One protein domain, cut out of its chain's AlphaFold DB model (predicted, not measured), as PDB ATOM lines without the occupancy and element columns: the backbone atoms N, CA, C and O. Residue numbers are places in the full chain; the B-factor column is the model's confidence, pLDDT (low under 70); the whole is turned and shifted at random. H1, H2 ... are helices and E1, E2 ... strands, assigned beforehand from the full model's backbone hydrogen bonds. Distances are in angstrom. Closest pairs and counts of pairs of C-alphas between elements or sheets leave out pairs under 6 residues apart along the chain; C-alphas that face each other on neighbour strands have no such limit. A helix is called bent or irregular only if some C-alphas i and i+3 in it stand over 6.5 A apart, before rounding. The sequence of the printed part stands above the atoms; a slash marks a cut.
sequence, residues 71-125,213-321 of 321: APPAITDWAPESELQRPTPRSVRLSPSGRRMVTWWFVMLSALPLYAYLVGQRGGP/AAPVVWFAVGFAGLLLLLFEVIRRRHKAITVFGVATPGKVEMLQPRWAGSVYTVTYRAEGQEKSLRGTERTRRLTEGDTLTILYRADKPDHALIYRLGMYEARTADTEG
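AT A GLANCE: This is residues 71 to 125 and 213 to 321 of the 321 residues of an uncharacterized protein of Acidobacteriia bacterium (UniProt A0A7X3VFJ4). Two long helices, H1 and H2, run side by side in opposite ways as an arm that makes the length, and at one end of it is a head, one five-stranded sheet folded back on itself and curled like part of a barrel. A two-stranded ribbon, E1 and E7, sits by the beginning of H1 and the last turns of H2, at the base of the arm. The printed part has 164 residues, with named elements in the order E1 H1 H2 E2 E3 E4 E5 E6 E7; the large sheet runs E4 E3 E2 E5 E6, antiparallel. The class is mixed, helices and strands; the whole is loose, with a radius of gyration of the C-alphas of 19.9 A, and elongated, spanning 71 by 41 by 30 A.

IN THESE COORDINATES: Residues 71 to 91 hold no named element. E1 is residues 92 to 94, from C-alpha 92 at (-35.778, 152.342, 67.749). H1, residues 96 to 121, is 37.4 A long, and H2, residues 213 to 244, is 46.6 A long, from C-alpha 213 at (-20.122, 112.698, 72.279). E2 is residues 246 to 258, 30.8 A long, and bends by 66 degrees at residue 254. E3 is residues 261 to 270, E4 273 to 281, E5 291 to 297, E6 300 to 306. E7, residues 312 to 314, ends at C-alpha 314 at (-38.345, 153.813, 64.603).

HOW THE PARTS SIT: E1 and E7 are antiparallel, with N 93 and O 313 2.8 A apart. H1 and H2 touch at a shallow tilt of 8 degrees, H1 with residues 109 to 121 alone; their closest C-alphas are those of Gly 120 and Ala 213, 4.5 A apart. Every O i to N i+4 pair is within hydrogen-bond range in H2, and 21 of 22 in H1. H2 only grazes the large sheet, with residues 237 to 244; the closest C-alphas of H2 and E5, those of Ile 241 and Arg 297, are 6.1 A apart. H1 is not on that sheet. E2, E3 and E4 form a meander, each strand the antiparallel neighbour of the one before, and with E5 beside E2 a Greek key, the first strand neighbour of the fourth. Within hydrogen-bond range are N 256 and O 263 across the hairpin E2 and E3, 2.8 A apart, N 266 and O 277 across the hairpin E3 and E4, 2.8 A apart, N 248 and O 294 across the neighbours E2 and E5, 2.9 A apart, and N 295 and O 305 across the hairpin E5 and E6, 2.8 A apart. In this folded sheet, bent into two leaves, E4 and E3 face E5 and E6, with E2 as the hinge.

THE WHOLE: The C-alphas farthest apart, those of Thr 76 and Pro 125, are 71.0 A apart. Residues 126 to 212 are not printed, and C-alphas 125 and 213 are 13.9 A apart across this cut. Of the links printed whole, none is long. The mean pLDDT of the printed part is 76.7; 40 residues are under 70, among them 71 to 80, 112 to 125 and 213 to 220.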
ATOM      1  N   ALA A  71     -32.666 155.702  33.578       41.69
ATOM      2  CA  ALA A  71     -33.158 156.199  34.849       41.69
ATOM      3  C   ALA A  71     -34.692 156.310  34.806       41.69
ATOM      4  O   ALA A  71     -35.215 157.091  34.001       41.69
ATOM      5  N   PRO A  72     -35.428 155.562  35.648       46.94
ATOM      6  CA  PRO A  72     -36.851 155.795  35.781       46.94
ATOM      7  C   PRO A  72     -37.076 157.257  36.207       46.94
ATOM      8  O   PRO A  72     -36.221 157.847  36.883       46.94
ATOM      9  N   PRO A  73     -38.207 157.869  35.809       42.34
ATOM     10  CA  PRO A  73     -38.503 159.256  36.145       42.34
ATOM     11  C   PRO A  73     -38.366 159.481  37.653       42.34
ATOM     12  O   PRO A  73     -38.691 158.601  38.456       42.34
ATOM     13  N   ALA A  74     -37.856 160.658  38.025       44.47
ATOM     14  CA  ALA A  74     -37.680 161.047  39.416       44.47
ATOM     15  C   ALA A  74     -38.999 160.849  40.177       44.47
ATOM     16  O   ALA A  74     -40.011 161.460  39.852       44.47
ATOM     17  N   ILE A  75     -38.983 159.969  41.179       51.25
ATOM     18  CA  ILE A  75     -40.119 159.744  42.072       51.25
ATOM     19  C   ILE A  75     -40.157 160.939  43.027       51.25
ATOM     20  O   ILE A  75     -39.490 160.932  44.059       51.25
ATOM     21  N   THR A  76     -40.855 162.003  42.636       49.34
ATOM     22  CA  THR A  76     -40.946 163.260  43.398       49.34
ATOM     23  C   THR A  76     -42.047 163.252  44.458       49.34
ATOM     24  O   THR A  76     -41.991 164.063  45.376       49.34
ATOM     25  N   ASP A  77     -42.981 162.300  44.400       54.34
ATOM     26  CA  ASP A  77     -44.223 162.364  45.193       54.34
ATOM     27  C   ASP A  77     -44.253 161.397  46.387       54.34
ATOM     28  O   ASP A  77     -45.299 161.172  46.998       54.34
ATOM     29  N   TRP A  78     -43.116 160.802  46.752       61.59
ATOM     30  CA  TRP A  78     -43.072 159.876  47.880       61.59
ATOM     31  C   TRP A  78     -42.611 160.565  49.165       61.59
ATOM     32  O   TRP A  78     -41.431 160.874  49.344       61.59
ATOM     33  N   ALA A  79     -43.551 160.770  50.089       66.62
ATOM     34  CA  ALA A  79     -43.244 161.204  51.443       66.62
ATOM     35  C   ALA A  79     -42.723 160.016  52.276       66.62
ATOM     36  O   ALA A  79     -43.365 158.958  52.292       66.62
ATOM     37  N   PRO A  80     -41.599 160.165  53.004       69.06
ATOM     38  CA  PRO A  80     -41.145 159.137  53.929       69.06
ATOM     39  C   PRO A  80     -42.189 158.897  55.019       69.06
ATOM     40  O   PRO A  80     -42.931 159.807  55.403       69.06
ATOM     41  N   GLU A  81     -42.216 157.663  55.531       76.19
ATOM     42  CA  GLU A  81     -43.092 157.273  56.641       76.19
ATOM     43  C   GLU A  81     -42.980 158.290  57.785       76.19
ATOM     44  O   GLU A  81     -41.883 158.761  58.091       76.19
ATOM     45  N   SER A  82     -44.107 158.650  58.405       76.31
ATOM     46  CA  SER A  82     -44.187 159.747  59.386       76.31
ATOM     47  C   SER A  82     -43.180 159.600  60.534       76.31
ATOM     48  O   SER A  82     -42.590 160.577  60.987       76.31
ATOM     49  N   GLU A  83     -42.896 158.366  60.947       79.06
ATOM     50  CA  GLU A  83     -41.890 158.022  61.962       79.06
ATOM     51  C   GLU A  83     -40.448 158.395  61.564       79.06
ATOM     52  O   GLU A  83     -39.600 158.651  62.422       79.06
ATOM     53  N   LEU A  84     -40.155 158.433  60.262       81.81
ATOM     54  CA  LEU A  84     -38.832 158.702  59.697       81.81
ATOM     55  C   LEU A  84     -38.599 160.178  59.373       81.81
ATOM     56  O   LEU A  84     -37.453 160.567  59.136       81.81
ATOM     57  N   GLN A  85     -39.654 160.995  59.414       77.81
ATOM     58  CA  GLN A  85     -39.572 162.452  59.264       77.81
ATOM     59  C   GLN A  85     -38.863 163.116  60.455       77.81
ATOM     60  O   GLN A  85     -38.422 164.259  60.361       77.81
ATOM     61  N   ARG A  86     -38.703 162.389  61.570       73.38
ATOM     62  CA  ARG A  86     -37.937 162.854  62.726       73.38
ATOM     63  C   ARG A  86     -36.445 162.995  62.389       73.38
ATOM     64  O   ARG A  86     -35.888 162.091  61.745       73.38
ATOM     65  N   PRO A  87     -35.788 164.065  62.878       73.88
ATOM     66  CA  PRO A  87     -34.347 164.224  62.745       73.88
ATOM     67  C   PRO A  87     -33.611 163.072  63.440       73.88
ATOM     68  O   PRO A  87     -34.084 162.502  64.426       73.88
ATOM     69  N   THR A  88     -32.455 162.697  62.900       82.62
ATOM     70  CA  THR A  88     -31.574 161.694  63.505       82.62
ATOM     71  C   THR A  88     -30.821 162.308  64.697       82.62
ATOM     72  O   THR A  88     -30.504 163.497  64.657       82.62
ATOM     73  N   PRO A  89     -30.503 161.542  65.762       84.38
ATOM     74  CA  PRO A  89     -30.764 160.113  65.969       84.38
ATOM     75  C   PRO A  89     -32.216 159.786  66.365       84.38
ATOM     76  O   PRO A  89     -32.821 160.473  67.182       84.38
ATOM     77  N   ARG A  90     -32.753 158.673  65.844       85.38
ATOM     78  CA  ARG A  90     -34.107 158.184  66.172       85.38
ATOM     79  C   ARG A  90     -34.088 157.127  67.280       85.38
ATOM     80  O   ARG A  90     -33.181 156.295  67.335       85.38
ATOM     81  N   SER A  91     -35.120 157.095  68.125       87.69
ATOM     82  CA  SER A  91     -35.368 155.952  69.012       87.69
ATOM     83  C   SER A  91     -35.896 154.767  68.198       87.69
ATOM     84  O   SER A  91     -36.673 154.946  67.260       87.69
ATOM     85  N   VAL A  92     -35.452 153.549  68.525       88.62
ATOM     86  CA  VAL A  92     -35.778 152.342  67.749       88.62
ATOM     87  C   VAL A  92     -36.265 151.203  68.634       88.62
ATOM     88  O   VAL A  92     -35.785 151.027  69.754       88.62
ATOM     89  N   ARG A  93     -37.182 150.394  68.105       90.44
ATOM     90  CA  ARG A  93     -37.693 149.166  68.730       90.44
ATOM     91  C   ARG A  93     -37.580 147.980  67.775       90.44
ATOM     92  O   ARG A  93     -37.374 148.155  66.577       90.44
ATOM     93  N   LEU A  94     -37.687 146.764  68.309       86.38
ATOM     94  CA  LEU A  94     -37.750 145.561  67.477       86.38
ATOM     95  C   LEU A  94     -39.068 145.539  66.702       86.38
ATOM     96  O   LEU A  94     -40.141 145.585  67.306       86.38
ATOM     97  N   SER A  95     -38.977 145.395  65.383       85.19
ATOM     98  CA  SER A  95     -40.146 145.186  64.531       85.19
ATOM     99  C   SER A  95     -40.779 143.809  64.805       85.19
ATOM    100  O   SER A  95     -40.140 142.924  65.388       85.19
ATOM    101  N   PRO A  96     -42.033 143.543  64.395       81.00
ATOM    102  CA  PRO A  96     -42.630 142.205  64.493       81.00
ATOM    103  C   PRO A  96     -41.831 141.114  63.755       81.00
ATOM    104  O   PRO A  96     -41.770 139.969  64.206       81.00
ATOM    105  N   SER A  97     -41.203 141.446  62.621       76.19
ATOM    106  CA  SER A  97     -40.270 140.550  61.923       76.19
ATOM    107  C   SER A  97     -38.986 140.348  62.729       76.19
ATOM    108  O   SER A  97     -38.554 139.208  62.890       76.19
ATOM    109  N   GLY A  98     -38.430 141.414  63.313       78.81
ATOM    110  CA  GLY A  98     -37.274 141.356  64.205       78.81
ATOM    111  C   GLY A  98     -37.518 140.492  65.442       78.81
ATOM    112  O   GLY A  98     -36.695 139.638  65.755       78.81
ATOM    113  N   ARG A  99     -38.675 140.634  66.103       84.44
ATOM    114  CA  ARG A  99     -39.078 139.794  67.246       84.44
ATOM    115  C   ARG A  99     -39.137 138.317  66.865       84.44
ATOM    116  O   ARG A  99     -38.506 137.503  67.528       84.44
ATOM    117  N   ARG A 100     -39.811 137.979  65.757       78.88
ATOM    118  CA  ARG A 100     -39.874 136.595  65.253       78.88
ATOM    119  C   ARG A 100     -38.489 136.036  64.933       78.88
ATOM    120  O   ARG A 100     -38.203 134.899  65.288       78.88
ATOM    121  N   MET A 101     -37.634 136.830  64.291       77.44
ATOM    122  CA  MET A 101     -36.259 136.435  63.984       77.44
ATOM    123  C   MET A 101     -35.468 136.135  65.261       77.44
ATOM    124  O   MET A 101     -34.805 135.107  65.312       77.44
ATOM    125  N   VAL A 102     -35.572 136.985  66.289       80.44
ATOM    126  CA  VAL A 102     -34.925 136.783  67.598       80.44
ATOM    127  C   VAL A 102     -35.424 135.496  68.260       80.44
ATOM    128  O   VAL A 102     -34.612 134.694  68.710       80.44
ATOM    129  N   THR A 103     -36.737 135.256  68.275       79.44
ATOM    130  CA  THR A 103     -37.323 134.028  68.837       79.44
ATOM    131  C   THR A 103     -36.792 132.778  68.139       79.44
ATOM    132  O   THR A 103     -36.306 131.869  68.806       79.44
ATOM    133  N   TRP A 104     -36.816 132.745  66.802       76.38
ATOM    134  CA  TRP A 104     -36.266 131.627  66.027       76.38
ATOM    135  C   TRP A 104     -34.775 131.422  66.275       76.38
ATOM    136  O   TRP A 104     -34.309 130.287  66.348       76.38
ATOM    137  N   TRP A 105     -34.039 132.517  66.442       76.25
ATOM    138  CA  TRP A 105     -32.629 132.491  66.795       76.25
ATOM    139  C   TRP A 105     -32.371 131.786  68.128       76.25
ATOM    140  O   TRP A 105     -31.534 130.888  68.188       76.25
ATOM    141  N   PHE A 106     -33.122 132.137  69.174       77.50
ATOM    142  CA  PHE A 106     -33.031 131.465  70.473       77.50
ATOM    143  C   PHE A 106     -33.420 129.988  70.395       77.50
ATOM    144  O   PHE A 106     -32.723 129.150  70.964       77.50
ATOM    145  N   VAL A 107     -34.483 129.650  69.658       75.38
ATOM    146  CA  VAL A 107     -34.881 128.252  69.435       75.38
ATOM    147  C   VAL A 107     -33.746 127.464  68.782       75.38
ATOM    148  O   VAL A 107     -33.370 126.415  69.296       75.38
ATOM    149  N   MET A 108     -33.142 127.980  67.707       70.25
ATOM    150  CA  MET A 108     -32.037 127.306  67.011       70.25
ATOM    151  C   MET A 108     -30.809 127.121  67.909       70.25
ATOM    152  O   MET A 108     -30.250 126.027  67.967       70.25
ATOM    153  N   LEU A 109     -30.420 128.161  68.653       71.81
ATOM    154  CA  LEU A 109     -29.282 128.110  69.576       71.81
ATOM    155  C   LEU A 109     -29.487 127.127  70.732       71.81
ATOM    156  O   LEU A 109     -28.511 126.575  71.228       71.81
ATOM    157  N   SER A 110     -30.733 126.901  71.148       70.38
ATOM    158  CA  SER A 110     -31.073 125.979  72.240       70.38
ATOM    159  C   SER A 110     -31.239 124.541  71.741       70.38
ATOM    160  O   SER A 110     -30.845 123.592  72.415       70.38
ATOM    161  N   ALA A 111     -31.796 124.373  70.538       71.88
ATOM    162  CA  ALA A 111     -32.057 123.071  69.936       71.88
ATOM    163  C   ALA A 111     -30.778 122.368  69.461       71.88
ATOM    164  O   ALA A 111     -30.700 121.152  69.565       71.88
ATOM    165  N   LEU A 112     -29.770 123.101  68.974       66.81
ATOM    166  CA  LEU A 112     -28.515 122.522  68.468       66.81
ATOM    167  C   LEU A 112     -27.709 121.767  69.547       66.81
ATOM    168  O   LEU A 112     -27.398 120.597  69.322       66.81
ATOM    169  N   PRO A 113     -27.399 122.358  70.719       66.81
ATOM    170  CA  PRO A 113     -26.706 121.655  71.799       66.81
ATOM    171  C   PRO A 113     -27.544 120.519  72.378       66.81
ATOM    172  O   PRO A 113     -27.007 119.455  72.669       66.81
ATOM    173  N   LEU A 114     -28.862 120.718  72.508       68.75
ATOM    174  CA  LEU A 114     -29.775 119.689  73.000       68.75
ATOM    175  C   LEU A 114     -29.845 118.498  72.037       68.75
ATOM    176  O   LEU A 114     -29.780 117.355  72.472       68.75
ATOM    177  N   TYR A 115     -29.928 118.748  70.732       66.19
ATOM    178  CA  TYR A 115     -29.906 117.707  69.710       66.19
ATOM    179  C   TYR A 115     -28.560 116.981  69.685       66.19
ATOM    180  O   TYR A 115     -28.538 115.757  69.711       66.19
ATOM    181  N   ALA A 116     -27.444 117.716  69.713       65.44
ATOM    182  CA  ALA A 116     -26.104 117.134  69.804       65.44
ATOM    183  C   ALA A 116     -25.942 116.261  71.059       65.44
ATOM    184  O   ALA A 116     -25.378 115.173  70.983       65.44
ATOM    185  N   TYR A 117     -26.484 116.705  72.196       66.31
ATOM    186  CA  TYR A 117     -26.511 115.939  73.438       66.31
ATOM    187  C   TYR A 117     -27.371 114.677  73.313       66.31
ATOM    188  O   TYR A 117     -26.898 113.591  73.627       66.31
ATOM    189  N   LEU A 118     -28.601 114.785  72.803       65.69
ATOM    190  CA  LEU A 118     -29.511 113.647  72.633       65.69
ATOM    191  C   LEU A 118     -28.973 112.616  71.632       65.69
ATOM    192  O   LEU A 118     -29.071 111.418  71.876       65.69
ATOM    193  N   VAL A 119     -28.376 113.061  70.525       60.44
ATOM    194  CA  VAL A 119     -27.707 112.180  69.557       60.44
ATOM    195  C   VAL A 119     -26.457 111.554  70.174       60.44
ATOM    196  O   VAL A 119     -26.254 110.353  70.035       60.44
ATOM    197  N   GLY A 120     -25.669 112.323  70.929       58.03
ATOM    198  CA  GLY A 120     -24.515 111.810  71.669       58.03
ATOM    199  C   GLY A 120     -24.887 110.781  72.743       58.03
ATOM    200  O   GLY A 120     -24.129 109.846  72.978       58.03
ATOM    201  N   GLN A 121     -26.066 110.904  73.363       56.38
ATOM    202  CA  GLN A 121     -26.596 109.906  74.299       56.38
ATOM    203  C   GLN A 121     -27.173 108.666  73.604       56.38
ATOM    204  O   GLN A 121     -27.121 107.578  74.170       56.38
ATOM    205  N   ARG A 122     -27.683 108.804  72.373       51.12
ATOM    206  CA  ARG A 122     -28.163 107.680  71.550       51.12
ATOM    207  C   ARG A 122     -27.050 106.791  70.993       51.12
ATOM    208  O   ARG A 122     -27.365 105.745  70.453       51.12
ATOM    209  N   GLY A 123     -25.779 107.151  71.169       44.78
ATOM    210  CA  GLY A 123     -24.631 106.275  70.895       44.78
ATOM    211  C   GLY A 123     -24.394 105.183  71.953       44.78
ATOM    212  O   GLY A 123     -23.275 104.690  72.076       44.78
ATOM    213  N   GLY A 124     -25.387 104.856  72.785       44.22
ATOM    214  CA  GLY A 124     -25.406 103.585  73.513       44.22
ATOM    215  C   GLY A 124     -25.873 102.463  72.582       44.22
ATOM    216  O   GLY A 124     -26.521 102.782  71.589       44.22
ATOM    217  N   PRO A 125     -25.579 101.187  72.883       44.38
ATOM    218  CA  PRO A 125     -26.021 100.087  72.040       44.38
ATOM    219  C   PRO A 125     -27.539 100.116  71.928       44.38
ATOM    220  O   PRO A 125     -28.258  99.867  72.902       44.38
ATOM    221  N   ALA A 213     -19.168 111.588  72.239       55.84
ATOM    222  CA  ALA A 213     -20.122 112.698  72.279       55.84
ATOM    223  C   ALA A 213     -19.403 114.059  72.411       55.84
ATOM    224  O   ALA A 213     -19.919 115.092  71.989       55.84
ATOM    225  N   ALA A 214     -18.182 114.065  72.962       58.06
ATOM    226  CA  ALA A 214     -17.451 115.284  73.297       58.06
ATOM    227  C   ALA A 214     -17.115 116.179  72.079       58.06
ATOM    228  O   ALA A 214     -17.445 117.363  72.139       58.06
ATOM    229  N   PRO A 215     -16.538 115.693  70.958       62.09
ATOM    230  CA  PRO A 215     -16.276 116.536  69.787       62.09
ATOM    231  C   PRO A 215     -17.543 117.131  69.161       62.09
ATOM    232  O   PRO A 215     -17.520 118.279  68.722       62.09
ATOM    233  N   VAL A 216     -18.657 116.388  69.158       61.62
ATOM    234  CA  VAL A 216     -19.944 116.855  68.611       61.62
ATOM    235  C   VAL A 216     -20.518 117.986  69.467       61.62
ATOM    236  O   VAL A 216     -20.964 119.001  68.933       61.62
ATOM    237  N   VAL A 217     -20.444 117.858  70.796       65.19
ATOM    238  CA  VAL A 217     -20.879 118.907  71.731       65.19
ATOM    239  C   VAL A 217     -20.012 120.161  71.595       65.19
ATOM    240  O   VAL A 217     -20.554 121.256  71.467       65.19
ATOM    241  N   TRP A 218     -18.683 120.029  71.545       67.44
ATOM    242  CA  TRP A 218     -17.788 121.180  71.361       67.44
ATOM    243  C   TRP A 218     -17.999 121.883  70.020       67.44
ATOM    244  O   TRP A 218     -17.996 123.114  69.968       67.44
ATOM    245  N   PHE A 219     -18.246 121.127  68.948       68.69
ATOM    246  CA  PHE A 219     -18.606 121.703  67.656       68.69
ATOM    247  C   PHE A 219     -19.939 122.455  67.721       68.69
ATOM    248  O   PHE A 219     -20.019 123.590  67.256       68.69
ATOM    249  N   ALA A 220     -20.968 121.868  68.340       67.38
ATOM    250  CA  ALA A 220     -22.266 122.519  68.503       67.38
ATOM    251  C   ALA A 220     -22.154 123.824  69.312       67.38
ATOM    252  O   ALA A 220     -22.735 124.837  68.923       67.38
ATOM    253  N   VAL A 221     -21.359 123.829  70.388       70.38
ATOM    254  CA  VAL A 221     -21.079 125.026  71.198       70.38
ATOM    255  C   VAL A 221     -20.316 126.078  70.389       70.38
ATOM    256  O   VAL A 221     -20.706 127.246  70.381       70.38
ATOM    257  N   GLY A 222     -19.266 125.684  69.662       72.69
ATOM    258  CA  GLY A 222     -18.503 126.594  68.802       72.69
ATOM    259  C   GLY A 222     -19.364 127.209  67.694       72.69
ATOM    260  O   GLY A 222     -19.317 128.418  67.457       72.69
ATOM    261  N   PHE A 223     -20.214 126.398  67.066       74.56
ATOM    262  CA  PHE A 223     -21.154 126.842  66.044       74.56
ATOM    263  C   PHE A 223     -22.207 127.799  66.614       74.56
ATOM    264  O   PHE A 223     -22.440 128.858  66.032       74.56
ATOM    265  N   ALA A 224     -22.779 127.498  67.784       72.69
ATOM    266  CA  ALA A 224     -23.690 128.397  68.494       72.69
ATOM    267  C   ALA A 224     -23.026 129.747  68.835       72.69
ATOM    268  O   ALA A 224     -23.641 130.802  68.667       72.69
ATOM    269  N   GLY A 225     -21.752 129.736  69.239       73.38
ATOM    270  CA  GLY A 225     -20.965 130.948  69.478       73.38
ATOM    271  C   GLY A 225     -20.763 131.799  68.219       73.38
ATOM    272  O   GLY A 225     -21.009 133.007  68.241       73.38
ATOM    273  N   LEU A 226     -20.379 131.181  67.097       77.62
ATOM    274  CA  LEU A 226     -20.253 131.864  65.801       77.62
ATOM    275  C   LEU A 226     -21.579 132.500  65.372       77.62
ATOM    276  O   LEU A 226     -21.633 133.644  64.916       77.62
ATOM    277  N   LEU A 227     -22.654 131.745  65.544       75.94
ATOM    278  CA  LEU A 227     -24.007 132.162  65.258       75.94
ATOM    279  C   LEU A 227     -24.401 133.404  66.101       75.94
ATOM    280  O   LEU A 227     -24.855 134.408  65.542       75.94
ATOM    281  N   LEU A 228     -24.131 133.411  67.409       78.38
ATOM    282  CA  LEU A 228     -24.342 134.583  68.274       78.38
ATOM    283  C   LEU A 228     -23.555 135.823  67.815       78.38
ATOM    284  O   LEU A 228     -24.100 136.930  67.805       78.38
ATOM    285  N   LEU A 229     -22.298 135.651  67.398       79.62
ATOM    286  CA  LEU A 229     -21.476 136.752  66.881       79.62
ATOM    287  C   LEU A 229     -22.067 137.348  65.597       79.62
ATOM    288  O   LEU A 229     -22.175 138.570  65.474       79.62
ATOM    289  N   LEU A 230     -22.496 136.501  64.657       80.25
ATOM    290  CA  LEU A 230     -23.155 136.940  63.423       80.25
ATOM    291  C   LEU A 230     -24.438 137.719  63.722       80.25
ATOM    292  O   LEU A 230     -24.666 138.785  63.143       80.25
ATOM    293  N   PHE A 231     -25.251 137.219  64.652       81.62
ATOM    294  CA  PHE A 231     -26.460 137.904  65.092       81.62
ATOM    295  C   PHE A 231     -26.148 139.290  65.670       81.62
ATOM    296  O   PHE A 231     -26.787 140.268  65.284       81.62
ATOM    297  N   GLU A 232     -25.135 139.411  66.531       82.62
ATOM    298  CA  GLU A 232     -24.752 140.688  67.140       82.62
ATOM    299  C   GLU A 232     -24.270 141.709  66.097       82.62
ATOM    300  O   GLU A 232     -24.630 142.889  66.165       82.62
ATOM    301  N   VAL A 233     -23.516 141.269  65.085       84.19
ATOM    302  CA  VAL A 233     -23.083 142.128  63.970       84.19
ATOM    303  C   VAL A 233     -24.284 142.633  63.167       84.19
ATOM    304  O   VAL A 233     -24.392 143.838  62.913       84.19
ATOM    305  N   ILE A 234     -25.212 141.742  62.801       84.62
ATOM    306  CA  ILE A 234     -26.439 142.105  62.074       84.62
ATOM    307  C   ILE A 234     -27.274 143.078  62.908       84.62
ATOM    308  O   ILE A 234     -27.700 144.120  62.403       84.62
ATOM    309  N   ARG A 235     -27.443 142.785  64.201       87.00
ATOM    310  CA  ARG A 235     -28.188 143.604  65.158       87.00
ATOM    311  C   ARG A 235     -27.623 145.015  65.247       87.00
ATOM    312  O   ARG A 235     -28.368 145.980  65.084       87.00
ATOM    313  N   ARG A 236     -26.310 145.153  65.469       87.25
ATOM    314  CA  ARG A 236     -25.622 146.454  65.555       87.25
ATOM    315  C   ARG A 236     -25.758 147.245  64.265       87.25
ATOM    316  O   ARG A 236     -26.078 148.431  64.312       87.25
ATOM    317  N   ARG A 237     -25.557 146.589  63.119       87.25
ATOM    318  CA  ARG A 237     -25.700 147.217  61.802       87.25
ATOM    319  C   ARG A 237     -27.125 147.720  61.582       87.25
ATOM    320  O   ARG A 237     -27.297 148.889  61.250       87.25
ATOM    321  N   HIS A 238     -28.126 146.863  61.780       88.12
ATOM    322  CA  HIS A 238     -29.527 147.226  61.574       88.12
ATOM    323  C   HIS A 238     -29.947 148.350  62.511       88.12
ATOM    324  O   HIS A 238     -30.489 149.347  62.049       88.12
ATOM    325  N   LYS A 239     -29.599 148.250  63.797       88.69
ATOM    326  CA  LYS A 239     -29.861 149.309  64.771       88.69
ATOM    327  C   LYS A 239     -29.234 150.636  64.335       88.69
ATOM    328  O   LYS A 239     -29.919 151.649  64.328       88.69
ATOM    329  N   ALA A 240     -27.960 150.638  63.941       87.75
ATOM    330  CA  ALA A 240     -27.271 151.860  63.528       87.75
ATOM    331  C   ALA A 240     -27.915 152.513  62.295       87.75
ATOM    332  O   ALA A 240     -28.083 153.728  62.266       87.75
ATOM    333  N   ILE A 241     -28.302 151.724  61.291       89.12
ATOM    334  CA  ILE A 241     -28.965 152.245  60.087       89.12
ATOM    335  C   ILE A 241     -30.374 152.753  60.414       89.12
ATOM    336  O   ILE A 241     -30.766 153.791  59.899       89.12
ATOM    337  N   THR A 242     -31.125 152.101  61.301       88.94
ATOM    338  CA  THR A 242     -32.452 152.606  61.693       88.94
ATOM    339  C   THR A 242     -32.359 153.910  62.501       88.94
ATOM    340  O   THR A 242     -33.169 154.816  62.302       88.94
ATOM    341  N   VAL A 243     -31.350 154.044  63.371       86.75
ATOM    342  CA  VAL A 243     -31.138 155.238  64.213       86.75
ATOM    343  C   VAL A 243     -30.636 156.437  63.403       86.75
ATOM    344  O   VAL A 243     -31.141 157.544  63.583       86.75
ATOM    345  N   PHE A 244     -29.635 156.230  62.541       86.94
ATOM    346  CA  PHE A 244     -28.894 157.309  61.870       86.94
ATOM    347  C   PHE A 244     -29.135 157.386  60.359       86.94
ATOM    348  O   PHE A 244     -28.621 158.288  59.705       86.94
ATOM    349  N   GLY A 245     -29.861 156.431  59.782       88.12
ATOM    350  CA  GLY A 245     -30.021 156.327  58.339       88.12
ATOM    351  C   GLY A 245     -30.926 157.403  57.751       88.12
ATOM    352  O   GLY A 245     -31.948 157.786  58.332       88.12
ATOM    353  N   VAL A 246     -30.560 157.842  56.553       88.00
ATOM    354  CA  VAL A 246     -31.352 158.732  55.708       88.00
ATOM    355  C   VAL A 246     -32.423 157.903  55.007       88.00
ATOM    356  O   VAL A 246     -32.132 156.828  54.480       88.00
ATOM    357  N   ALA A 247     -33.662 158.393  55.033       88.38
ATOM    358  CA  ALA A 247     -34.784 157.757  54.358       88.38
ATOM    359  C   ALA A 247     -34.870 158.243  52.912       88.38
ATOM    360  O   ALA A 247     -34.868 159.444  52.660       88.38
ATOM    361  N   THR A 248     -34.959 157.305  51.977       88.38
ATOM    362  CA  THR A 248     -35.151 157.585  50.554       88.38
ATOM    363  C   THR A 248     -36.181 156.625  49.967       88.38
ATOM    364  O   THR A 248     -36.236 155.464  50.394       88.38
ATOM    365  N   PRO A 249     -36.985 157.064  48.984       87.25
ATOM    366  CA  PRO A 249     -37.779 156.140  48.193       87.25
ATOM    367  C   PRO A 249     -36.863 155.192  47.417       87.25
ATOM    368  O   PRO A 249     -35.827 155.598  46.883       87.25
ATOM    369  N   GLY A 250     -37.273 153.931  47.340       88.62
ATOM    370  CA  GLY A 250     -36.764 152.954  46.393       88.62
ATOM    371  C   GLY A 250     -37.914 152.326  45.612       88.62
ATOM    372  O   GLY A 250     -38.969 152.056  46.179       88.62
ATOM    373  N   LYS A 251     -37.716 152.084  44.320       89.69
ATOM    374  CA  LYS A 251     -38.705 151.474  43.425       89.69
ATOM    375  C   LYS A 251     -38.406 149.998  43.223       89.69
ATOM    376  O   LYS A 251     -37.264 149.640  42.951       89.69
ATOM    377  N   VAL A 252     -39.417 149.144  43.328       88.62
ATOM    378  CA  VAL A 252     -39.304 147.731  42.954       88.62
ATOM    379  C   VAL A 252     -39.234 147.639  41.430       88.62
ATOM    380  O   VAL A 252     -40.211 147.932  40.749       88.62
ATOM    381  N   GLU A 253     -38.083 147.248  40.890       87.75
ATOM    382  CA  GLU A 253     -37.877 147.140  39.437       87.75
ATOM    383  C   GLU A 253     -38.091 145.733  38.902       87.75
ATOM    384  O   GLU A 253     -38.477 145.560  37.754       87.75
ATOM    385  N   MET A 254     -37.809 144.725  39.723       87.06
ATOM    386  CA  MET A 254     -37.891 143.334  39.304       87.06
ATOM    387  C   MET A 254     -38.460 142.492  40.429       87.06
ATOM    388  O   MET A 254     -37.972 142.578  41.561       87.06
ATOM    389  N   LEU A 255     -39.422 141.632  40.102       84.81
ATOM    390  CA  LEU A 255     -40.002 140.653  41.011       84.81
ATOM    391  C   LEU A 255     -39.922 139.251  40.396       84.81
ATOM    392  O   LEU A 255     -40.586 138.934  39.417       84.81
ATOM    393  N   GLN A 256     -39.119 138.374  40.994       85.50
ATOM    394  CA  GLN A 256     -38.986 136.982  40.572       85.50
ATOM    395  C   GLN A 256     -39.682 136.050  41.571       85.50
ATOM    396  O   GLN A 256     -39.267 136.003  42.738       85.50
ATOM    397  N   PRO A 257     -40.689 135.266  41.152       80.06
ATOM    398  CA  PRO A 257     -41.296 134.264  42.017       80.06
ATOM    399  C   PRO A 257     -40.301 133.139  42.344       80.06
ATOM    400  O   PRO A 257     -39.485 132.727  41.518       80.06
ATOM    401  N   ARG A 258     -40.369 132.628  43.573       80.56
ATOM    402  CA  ARG A 258     -39.655 131.443  44.067       80.56
ATOM    403  C   ARG A 258     -40.599 130.561  44.884       80.56
ATOM    404  O   ARG A 258     -41.633 131.001  45.371       80.56
ATOM    405  N   TRP A 259     -40.189 129.314  45.089       70.00
ATOM    406  CA  TRP A 259     -40.963 128.285  45.794       70.00
ATOM    407  C   TRP A 259     -41.447 128.678  47.207       70.00
ATOM    408  O   TRP A 259     -42.427 128.120  47.681       70.00
ATOM    409  N   ALA A 260     -40.801 129.646  47.870       72.69
ATOM    410  CA  ALA A 260     -41.149 130.104  49.220       72.69
ATOM    411  C   ALA A 260     -41.311 131.636  49.341       72.69
ATOM    412  O   ALA A 260     -41.059 132.199  50.409       72.69
ATOM    413  N   GLY A 261     -41.668 132.325  48.252       78.88
ATOM    414  CA  GLY A 261     -41.878 133.777  48.235       78.88
ATOM    415  C   GLY A 261     -41.396 134.422  46.940       78.88
ATOM    416  O   GLY A 261     -41.172 133.741  45.949       78.88
ATOM    417  N   SER A 262     -41.166 135.727  46.956       81.50
ATOM    418  CA  SER A 262     -40.637 136.458  45.806       81.50
ATOM    419  C   SER A 262     -39.302 137.098  46.149       81.50
ATOM    420  O   SER A 262     -39.106 137.648  47.234       81.50
ATOM    421  N   VAL A 263     -38.360 137.021  45.219       86.94
ATOM    422  CA  VAL A 263     -37.106 137.765  45.288       86.94
ATOM    423  C   VAL A 263     -37.286 139.022  44.469       86.94
ATOM    424  O   VAL A 263     -37.665 138.934  43.307       86.94
ATOM    425  N   TYR A 264     -36.989 140.175  45.046       87.88
ATOM    426  CA  TYR A 264     -37.148 141.442  44.352       87.88
ATOM    427  C   TYR A 264     -35.867 142.268  44.377       87.88
ATOM    428  O   TYR A 264     -35.002 142.087  45.241       87.88
ATOM    429  N   THR A 265     -35.766 143.181  43.417       90.06
ATOM    430  CA  THR A 265     -34.714 144.196  43.348       90.06
ATOM    431  C   THR A 265     -35.360 145.564  43.496       90.06
ATOM    432  O   THR A 265     -36.282 145.893  42.752       90.06
ATOM    433  N   VAL A 266     -34.891 146.337  44.474       89.56
ATOM    434  CA  VAL A 266     -35.280 147.731  44.682       89.56
ATOM    435  C   VAL A 266     -34.139 148.632  44.263       89.56
ATOM    436  O   VAL A 266     -33.020 148.458  44.748       89.56
ATOM    437  N   THR A 267     -34.436 149.623  43.440       91.19
ATOM    438  CA  THR A 267     -33.480 150.643  43.021       91.19
ATOM    439  C   THR A 267     -33.803 151.958  43.721       91.19
ATOM    440  O   THR A 267     -34.964 152.345  43.836       91.19
ATOM    441  N   TYR A 268     -32.791 152.610  44.286       89.75
ATOM    442  CA  TYR A 268     -32.925 153.824  45.092       89.75
ATOM    443  C   TYR A 268     -31.767 154.783  44.817       89.75
ATOM    444  O   TYR A 268     -30.708 154.380  44.333       89.75
ATOM    445  N   ARG A 269     -31.960 156.065  45.140       86.94
ATOM    446  CA  ARG A 269     -30.932 157.097  44.970       86.94
ATOM    447  C   ARG A 269     -30.275 157.416  46.313       86.94
ATOM    448  O   ARG A 269     -30.937 157.878  47.236       86.94
ATOM    449  N   ALA A 270     -28.969 157.201  46.407       86.38
ATOM    450  CA  ALA A 270     -28.145 157.590  47.547       86.38
ATOM    451  C   ALA A 270     -27.079 158.579  47.078       86.38
ATOM    452  O   ALA A 270     -26.321 158.271  46.164       86.38
ATOM    453  N   GLU A 271     -27.049 159.775  47.673       84.31
ATOM    454  CA  GLU A 271     -26.069 160.827  47.339       84.31
ATOM    455  C   GLU A 271     -25.979 161.141  45.829       84.31
ATOM    456  O   GLU A 271     -24.908 161.341  45.264       84.31
ATOM    457  N   GLY A 272     -27.125 161.136  45.139       80.94
ATOM    458  CA  GLY A 272     -27.189 161.372  43.691       80.94
ATOM    459  C   GLY A 272     -26.813 160.166  42.820       80.94
ATOM    460  O   GLY A 272     -27.013 160.222  41.609       80.94
ATOM    461  N   GLN A 273     -26.345 159.064  43.408       84.69
ATOM    462  CA  GLN A 273     -26.051 157.818  42.703       84.69
ATOM    463  C   GLN A 273     -27.200 156.822  42.812       84.69
ATOM    464  O   GLN A 273     -27.831 156.674  43.858       84.69
ATOM    465  N   GLU A 274     -27.445 156.105  41.726       86.75
ATOM    466  CA  GLU A 274     -28.397 155.004  41.692       86.75
ATOM    467  C   GLU A 274     -27.759 153.728  42.250       86.75
ATOM    468  O   GLU A 274     -26.624 153.372  41.920       86.75
ATOM    469  N   LYS A 275     -28.481 153.058  43.147       89.88
ATOM    470  CA  LYS A 275     -28.044 151.854  43.852       89.88
ATOM    471  C   LYS A 275     -29.173 150.839  43.847       89.88
ATOM    472  O   LYS A 275     -30.337 151.201  43.979       89.88
ATOM    473  N   SER A 276     -28.821 149.560  43.763       88.44
ATOM    474  CA  SER A 276     -29.784 148.463  43.824       88.44
ATOM    475  C   SER A 276     -29.602 147.641  45.100       88.44
ATOM    476  O   SER A 276     -28.491 147.381  45.568       88.44
ATOM    477  N   LEU A 277     -30.721 147.235  45.692       88.62
ATOM    478  CA  LEU A 277     -30.800 146.394  46.877       88.62
ATOM    479  C   LEU A 277     -31.695 145.199  46.570       88.62
ATOM    480  O   LEU A 277     -32.815 145.346  46.088       88.62
ATOM    481  N   ARG A 278     -31.210 143.998  46.876       86.81
ATOM    482  CA  ARG A 278     -31.978 142.768  46.692       86.81
ATOM    483  C   ARG A 278     -32.640 142.361  48.002       86.81
ATOM    484  O   ARG A 278     -31.978 142.333  49.039       86.81
ATOM    485  N   GLY A 279     -33.914 142.000  47.940       81.19
ATOM    486  CA  GLY A 279     -34.683 141.536  49.088       81.19
ATOM    487  C   GLY A 279     -35.506 140.291  48.779       81.19
ATOM    488  O   GLY A 279     -35.590 139.830  47.639       81.19
ATOM    489  N   THR A 280     -36.093 139.724  49.827       81.31
ATOM    490  CA  THR A 280     -37.010 138.584  49.735       81.31
ATOM    491  C   THR A 280     -38.280 138.901  50.495       81.31
ATOM    492  O   THR A 280     -38.208 139.311  51.652       81.31
ATOM    493  N   GLU A 281     -39.426 138.674  49.870       78.12
ATOM    494  CA  GLU A 281     -40.743 138.864  50.466       78.12
ATOM    495  C   GLU A 281     -41.471 137.523  50.518       78.12
ATOM    496  O   GLU A 281     -41.495 136.788  49.534       78.12
ATOM    497  N   ARG A 282     -42.049 137.185  51.675       69.25
ATOM    498  CA  ARG A 282     -42.777 135.919  51.866       69.25
ATOM    499  C   ARG A 282     -44.291 136.096  51.931       69.25
ATOM    500  O   ARG A 282     -45.005 135.119  51.751       69.25
ATOM    501  N   THR A 283     -44.772 137.305  52.224       59.97
ATOM    502  CA  THR A 283     -46.161 137.500  52.681       59.97
ATOM    503  C   THR A 283     -46.864 138.667  52.002       59.97
ATOM    504  O   THR A 283     -48.061 138.574  51.745       59.97
ATOM    505  N   ARG A 284     -46.159 139.760  51.681       60.38
ATOM    506  CA  ARG A 284     -46.728 140.846  50.874       60.38
ATOM    507  C   ARG A 284     -46.660 140.508  49.389       60.38
ATOM    508  O   ARG A 284     -45.608 140.149  48.868       60.38
ATOM    509  N   ARG A 285     -47.778 140.697  48.688       70.19
ATOM    510  CA  ARG A 285     -47.777 140.811  47.227       70.19
ATOM    511  C   ARG A 285     -47.193 142.179  46.871       70.19
ATOM    512  O   ARG A 285     -47.944 143.126  46.698       70.19
ATOM    513  N   LEU A 286     -45.864 142.285  46.885       80.12
ATOM    514  CA  LEU A 286     -45.171 143.395  46.233       80.12
ATOM    515  C   LEU A 286     -45.414 143.278  44.733       80.12
ATOM    516  O   LEU A 286     -45.336 142.173  44.196       80.12
ATOM    517  N   THR A 287     -45.684 144.395  44.081       82.69
ATOM    518  CA  THR A 287     -45.765 144.508  42.627       82.69
ATOM    519  C   THR A 287     -44.585 145.296  42.073       82.69
ATOM    520  O   THR A 287     -43.972 146.114  42.761       82.69
ATOM    521  N   GLU A 288     -44.213 145.019  40.824       85.12
ATOM    522  CA  GLU A 288     -43.241 145.858  40.120       85.12
ATOM    523  C   GLU A 288     -43.806 147.276  39.996       85.12
ATOM    524  O   GLU A 288     -44.978 147.470  39.687       85.12
ATOM    525  N   GLY A 289     -42.973 148.272  40.291       84.19
ATOM    526  CA  GLY A 289     -43.385 149.665  40.416       84.19
ATOM    527  C   GLY A 289     -43.725 150.110  41.840       84.19
ATOM    528  O   GLY A 289     -43.765 151.319  42.072       84.19
ATOM    529  N   ASP A 290     -43.886 149.188  42.798       84.75
ATOM    530  CA  ASP A 290     -44.129 149.550  44.198       84.75
ATOM    531  C   ASP A 290     -42.991 150.410  44.751       84.75
ATOM    532  O   ASP A 290     -41.809 150.184  44.473       84.75
ATOM    533  N   THR A 291     -43.349 151.384  45.589       85.75
ATOM    534  CA  THR A 291     -42.374 152.227  46.283       85.75
ATOM    535  C   THR A 291     -42.185 151.750  47.718       85.75
ATOM    536  O   THR A 291     -43.146 151.568  48.467       85.75
ATOM    537  N   LEU A 292     -40.929 151.555  48.108       87.38
ATOM    538  CA  LEU A 292     -40.512 151.107  49.428       87.38
ATOM    539  C   LEU A 292     -39.578 152.117  50.084       87.38
ATOM    540  O   LEU A 292     -38.758 152.756  49.430       87.38
ATOM    541  N   THR A 293     -39.661 152.198  51.409       88.88
ATOM    542  CA  THR A 293     -38.754 153.012  52.216       88.88
ATOM    543  C   THR A 293     -37.401 152.330  52.372       88.88
ATOM    544  O   THR A 293     -37.303 151.271  53.008       88.88
ATOM    545  N   ILE A 294     -36.349 152.967  51.866       91.06
ATOM    546  CA  ILE A 294     -34.966 152.536  52.052       91.06
ATOM    547  C   ILE A 294     -34.282 153.436  53.077       91.06
ATOM    548  O   ILE A 294     -34.347 154.660  52.993       91.06
ATOM    549  N   LEU A 295     -33.609 152.817  54.043       91.31
ATOM    550  CA  LEU A 295     -32.710 153.481  54.977       91.31
ATOM    551  C   LEU A 295     -31.272 153.140  54.617       91.31
ATOM    552  O   LEU A 295     -30.903 151.966  54.589       91.31
ATOM    553  N   TYR A 296     -30.446 154.154  54.398       91.12
ATOM    554  CA  TYR A 296     -29.014 153.979  54.174       91.12
ATOM    555  C   TYR A 296     -28.210 154.943  55.037       91.12
ATOM    556  O   TYR A 296     -28.713 155.957  55.516       91.12
ATOM    557  N   ARG A 297     -26.941 154.611  55.257       88.06
ATOM    558  CA  ARG A 297     -25.987 155.516  55.894       88.06
ATOM    559  C   ARG A 297     -25.176 156.225  54.817       88.06
ATOM    560  O   ARG A 297     -24.654 155.544  53.942       88.06
ATOM    561  N   ALA A 298     -25.036 157.545  54.919       84.00
ATOM    562  CA  ALA A 298     -24.243 158.358  53.990       84.00
ATOM    563  C   ALA A 298     -22.801 157.832  53.846       84.00
ATOM    564  O   ALA A 298     -22.314 157.616  52.746       84.00
ATOM    565  N   ASP A 299     -22.157 157.450  54.955       83.06
ATOM    566  CA  ASP A 299     -20.796 156.896  54.926       83.06
ATOM    567  C   ASP A 299     -20.692 155.499  54.284       83.06
ATOM    568  O   ASP A 299     -19.595 155.049  53.954       83.06
ATOM    569  N   LYS A 300     -21.814 154.780  54.142       84.75
ATOM    570  CA  LYS A 300     -21.881 153.409  53.606       84.75
ATOM    571  C   LYS A 300     -23.197 153.192  52.847       84.75
ATOM    572  O   LYS A 300     -24.051 152.435  53.331       84.75
ATOM    573  N   PRO A 301     -23.376 153.801  51.661       81.75
ATOM    574  CA  PRO A 301     -24.635 153.730  50.923       81.75
ATOM    575  C   PRO A 301     -24.965 152.294  50.506       81.75
ATOM    576  O   PRO A 301     -26.111 151.878  50.602       81.75
ATOM    577  N   ASP A 302     -23.953 151.477  50.198       81.62
ATOM    578  CA  ASP A 302     -24.129 150.060  49.839       81.62
ATOM    579  C   ASP A 302     -24.700 149.203  50.987       81.62
ATOM    580  O   ASP A 302     -25.143 148.072  50.786       81.62
ATOM    581  N   HIS A 303     -24.709 149.734  52.213       83.19
ATOM    582  CA  HIS A 303     -25.231 149.065  53.395       83.19
ATOM    583  C   HIS A 303     -26.655 149.521  53.737       83.19
ATOM    584  O   HIS A 303     -26.960 149.731  54.906       83.19
ATOM    585  N   ALA A 304     -27.535 149.625  52.744       89.06
ATOM    586  CA  ALA A 304     -28.932 149.990  52.946       89.06
ATOM    587  C   ALA A 304     -29.803 148.855  53.524       89.06
ATOM    588  O   ALA A 304     -29.435 147.676  53.505       89.06
ATOM    589  N   LEU A 305     -30.970 149.231  54.047       89.69
ATOM    590  CA  LEU A 305     -32.010 148.356  54.584       89.69
ATOM    591  C   LEU A 305     -33.380 148.816  54.113       89.69
ATOM    592  O   LEU A 305     -33.644 150.008  53.995       89.69
ATOM    593  N   ILE A 306     -34.285 147.863  53.929       88.56
ATOM    594  CA  ILE A 306     -35.692 148.150  53.656       88.56
ATOM    595  C   ILE A 306     -36.386 148.284  55.003       88.56
ATOM    596  O   ILE A 306     -36.462 147.307  55.746       88.56
ATOM    597  N   TYR A 307     -36.869 149.482  55.329       83.75
ATOM    598  CA  TYR A 307     -37.306 149.833  56.684       83.75
ATOM    599  C   TYR A 307     -38.333 148.849  57.258       83.75
ATOM    600  O   TYR A 307     -38.089 148.218  58.283       83.75
ATOM    601  N   ARG A 308     -39.432 148.620  56.531       75.69
ATOM    602  CA  ARG A 308     -40.544 147.750  56.962       75.69
ATOM    603  C   ARG A 308     -40.191 146.269  57.084       75.69
ATOM    604  O   ARG A 308     -40.946 145.499  57.671       75.69
ATOM    605  N   LEU A 309     -39.068 145.861  56.502       78.38
ATOM    606  CA  LEU A 309     -38.585 144.480  56.516       78.38
ATOM    607  C   LEU A 309     -37.343 144.321  57.399       78.38
ATOM    608  O   LEU A 309     -36.850 143.209  57.585       78.38
ATOM    609  N   GLY A 310     -36.855 145.422  57.972       81.38
ATOM    610  CA  GLY A 310     -35.734 145.442  58.889       81.38
ATOM    611  C   GLY A 310     -36.063 144.802  60.236       81.38
ATOM    612  O   GLY A 310     -37.214 144.579  60.608       81.38
ATOM    613  N   MET A 311     -35.004 144.527  60.996       82.31
ATOM    614  CA  MET A 311     -35.095 144.013  62.372       82.31
ATOM    615  C   MET A 311     -35.557 145.091  63.365       82.31
ATOM    616  O   MET A 311     -36.125 144.775  64.410       82.31
ATOM    617  N   TYR A 312     -35.297 146.355  63.037       86.12
ATOM    618  CA  TYR A 312     -35.594 147.513  63.867       86.12
ATOM    619  C   TYR A 312     -36.434 148.518  63.090       86.12
ATOM    620  O   TYR A 312     -36.135 148.802  61.931       86.12
ATOM    621  N   GLU A 313     -37.412 149.092  63.776       87.75
ATOM    622  CA  GLU A 313     -38.244 150.205  63.318       87.75
ATOM    623  C   GLU A 313     -38.073 151.401  64.269       87.75
ATOM    624  O   GLU A 313     -37.687 151.226  65.430       87.75
ATOM    625  N   ALA A 314     -38.298 152.615  63.776       85.88
ATOM    626  CA  ALA A 314     -38.345 153.813  64.603       85.88
ATOM    627  C   ALA A 314     -39.576 153.761  65.527       85.88
ATOM    628  O   ALA A 314     -40.571 153.099  65.237       85.88
ATOM    629  N   ARG A 315     -39.498 154.402  66.696       83.12
ATOM    630  CA  ARG A 315     -40.605 154.402  67.662       83.12
ATOM    631  C   ARG A 315     -41.663 155.439  67.259       83.12
ATOM    632  O   ARG A 315     -41.325 156.607  67.068       83.12
ATOM    633  N   THR A 316     -42.931 155.032  67.183       72.62
ATOM    634  CA  THR A 316     -44.071 155.953  67.028       72.62
ATOM    635  C   THR A 316     -44.284 156.770  68.304       72.62
ATOM    636  O   THR A 316     -44.076 156.258  69.408       72.62
ATOM    637  N   ALA A 317     -44.712 158.030  68.156       59.41
ATOM    638  CA  ALA A 317     -45.004 158.951  69.265       59.41
ATOM    639  C   ALA A 317     -45.956 158.347  70.312       59.41
ATOM    640  O   ALA A 317     -45.752 158.524  71.506       59.41
ATOM    641  N   ASP A 318     -46.913 157.533  69.868       56.25
ATOM    642  CA  ASP A 318     -47.956 156.945  70.719       56.25
ATOM    643  C   ASP A 318     -47.457 155.836  71.667       56.25
ATOM    644  O   ASP A 318     -48.247 155.209  72.363       56.25
ATOM    645  N   THR A 319     -46.146 155.557  71.698       51.94
ATOM    646  CA  THR A 319     -45.537 154.565  72.608       51.94
ATOM    647  C   THR A 319     -44.709 155.179  73.747       51.94
ATOM    648  O   THR A 319     -43.902 154.471  74.353       51.94
ATOM    649  N   GLU A 320     -44.879 156.478  74.021       46.38
ATOM    650  CA  GLU A 320     -44.274 157.191  75.166       46.38
ATOM    651  C   GLU A 320     -45.217 157.360  76.377       46.38
ATOM    652  O   GLU A 320     -44.886 158.100  77.299       46.38
ATOM    653  N   GLY A 321     -46.357 156.655  76.391       40.59
ATOM    654  CA  GLY A 321     -47.228 156.515  77.567       40.59
ATOM    655  C   GLY A 321     -46.792 155.393  78.501       40.59
ATOM    656  O   GLY A 321     -46.437 154.308  77.979       40.59
TER     657      GLY A 321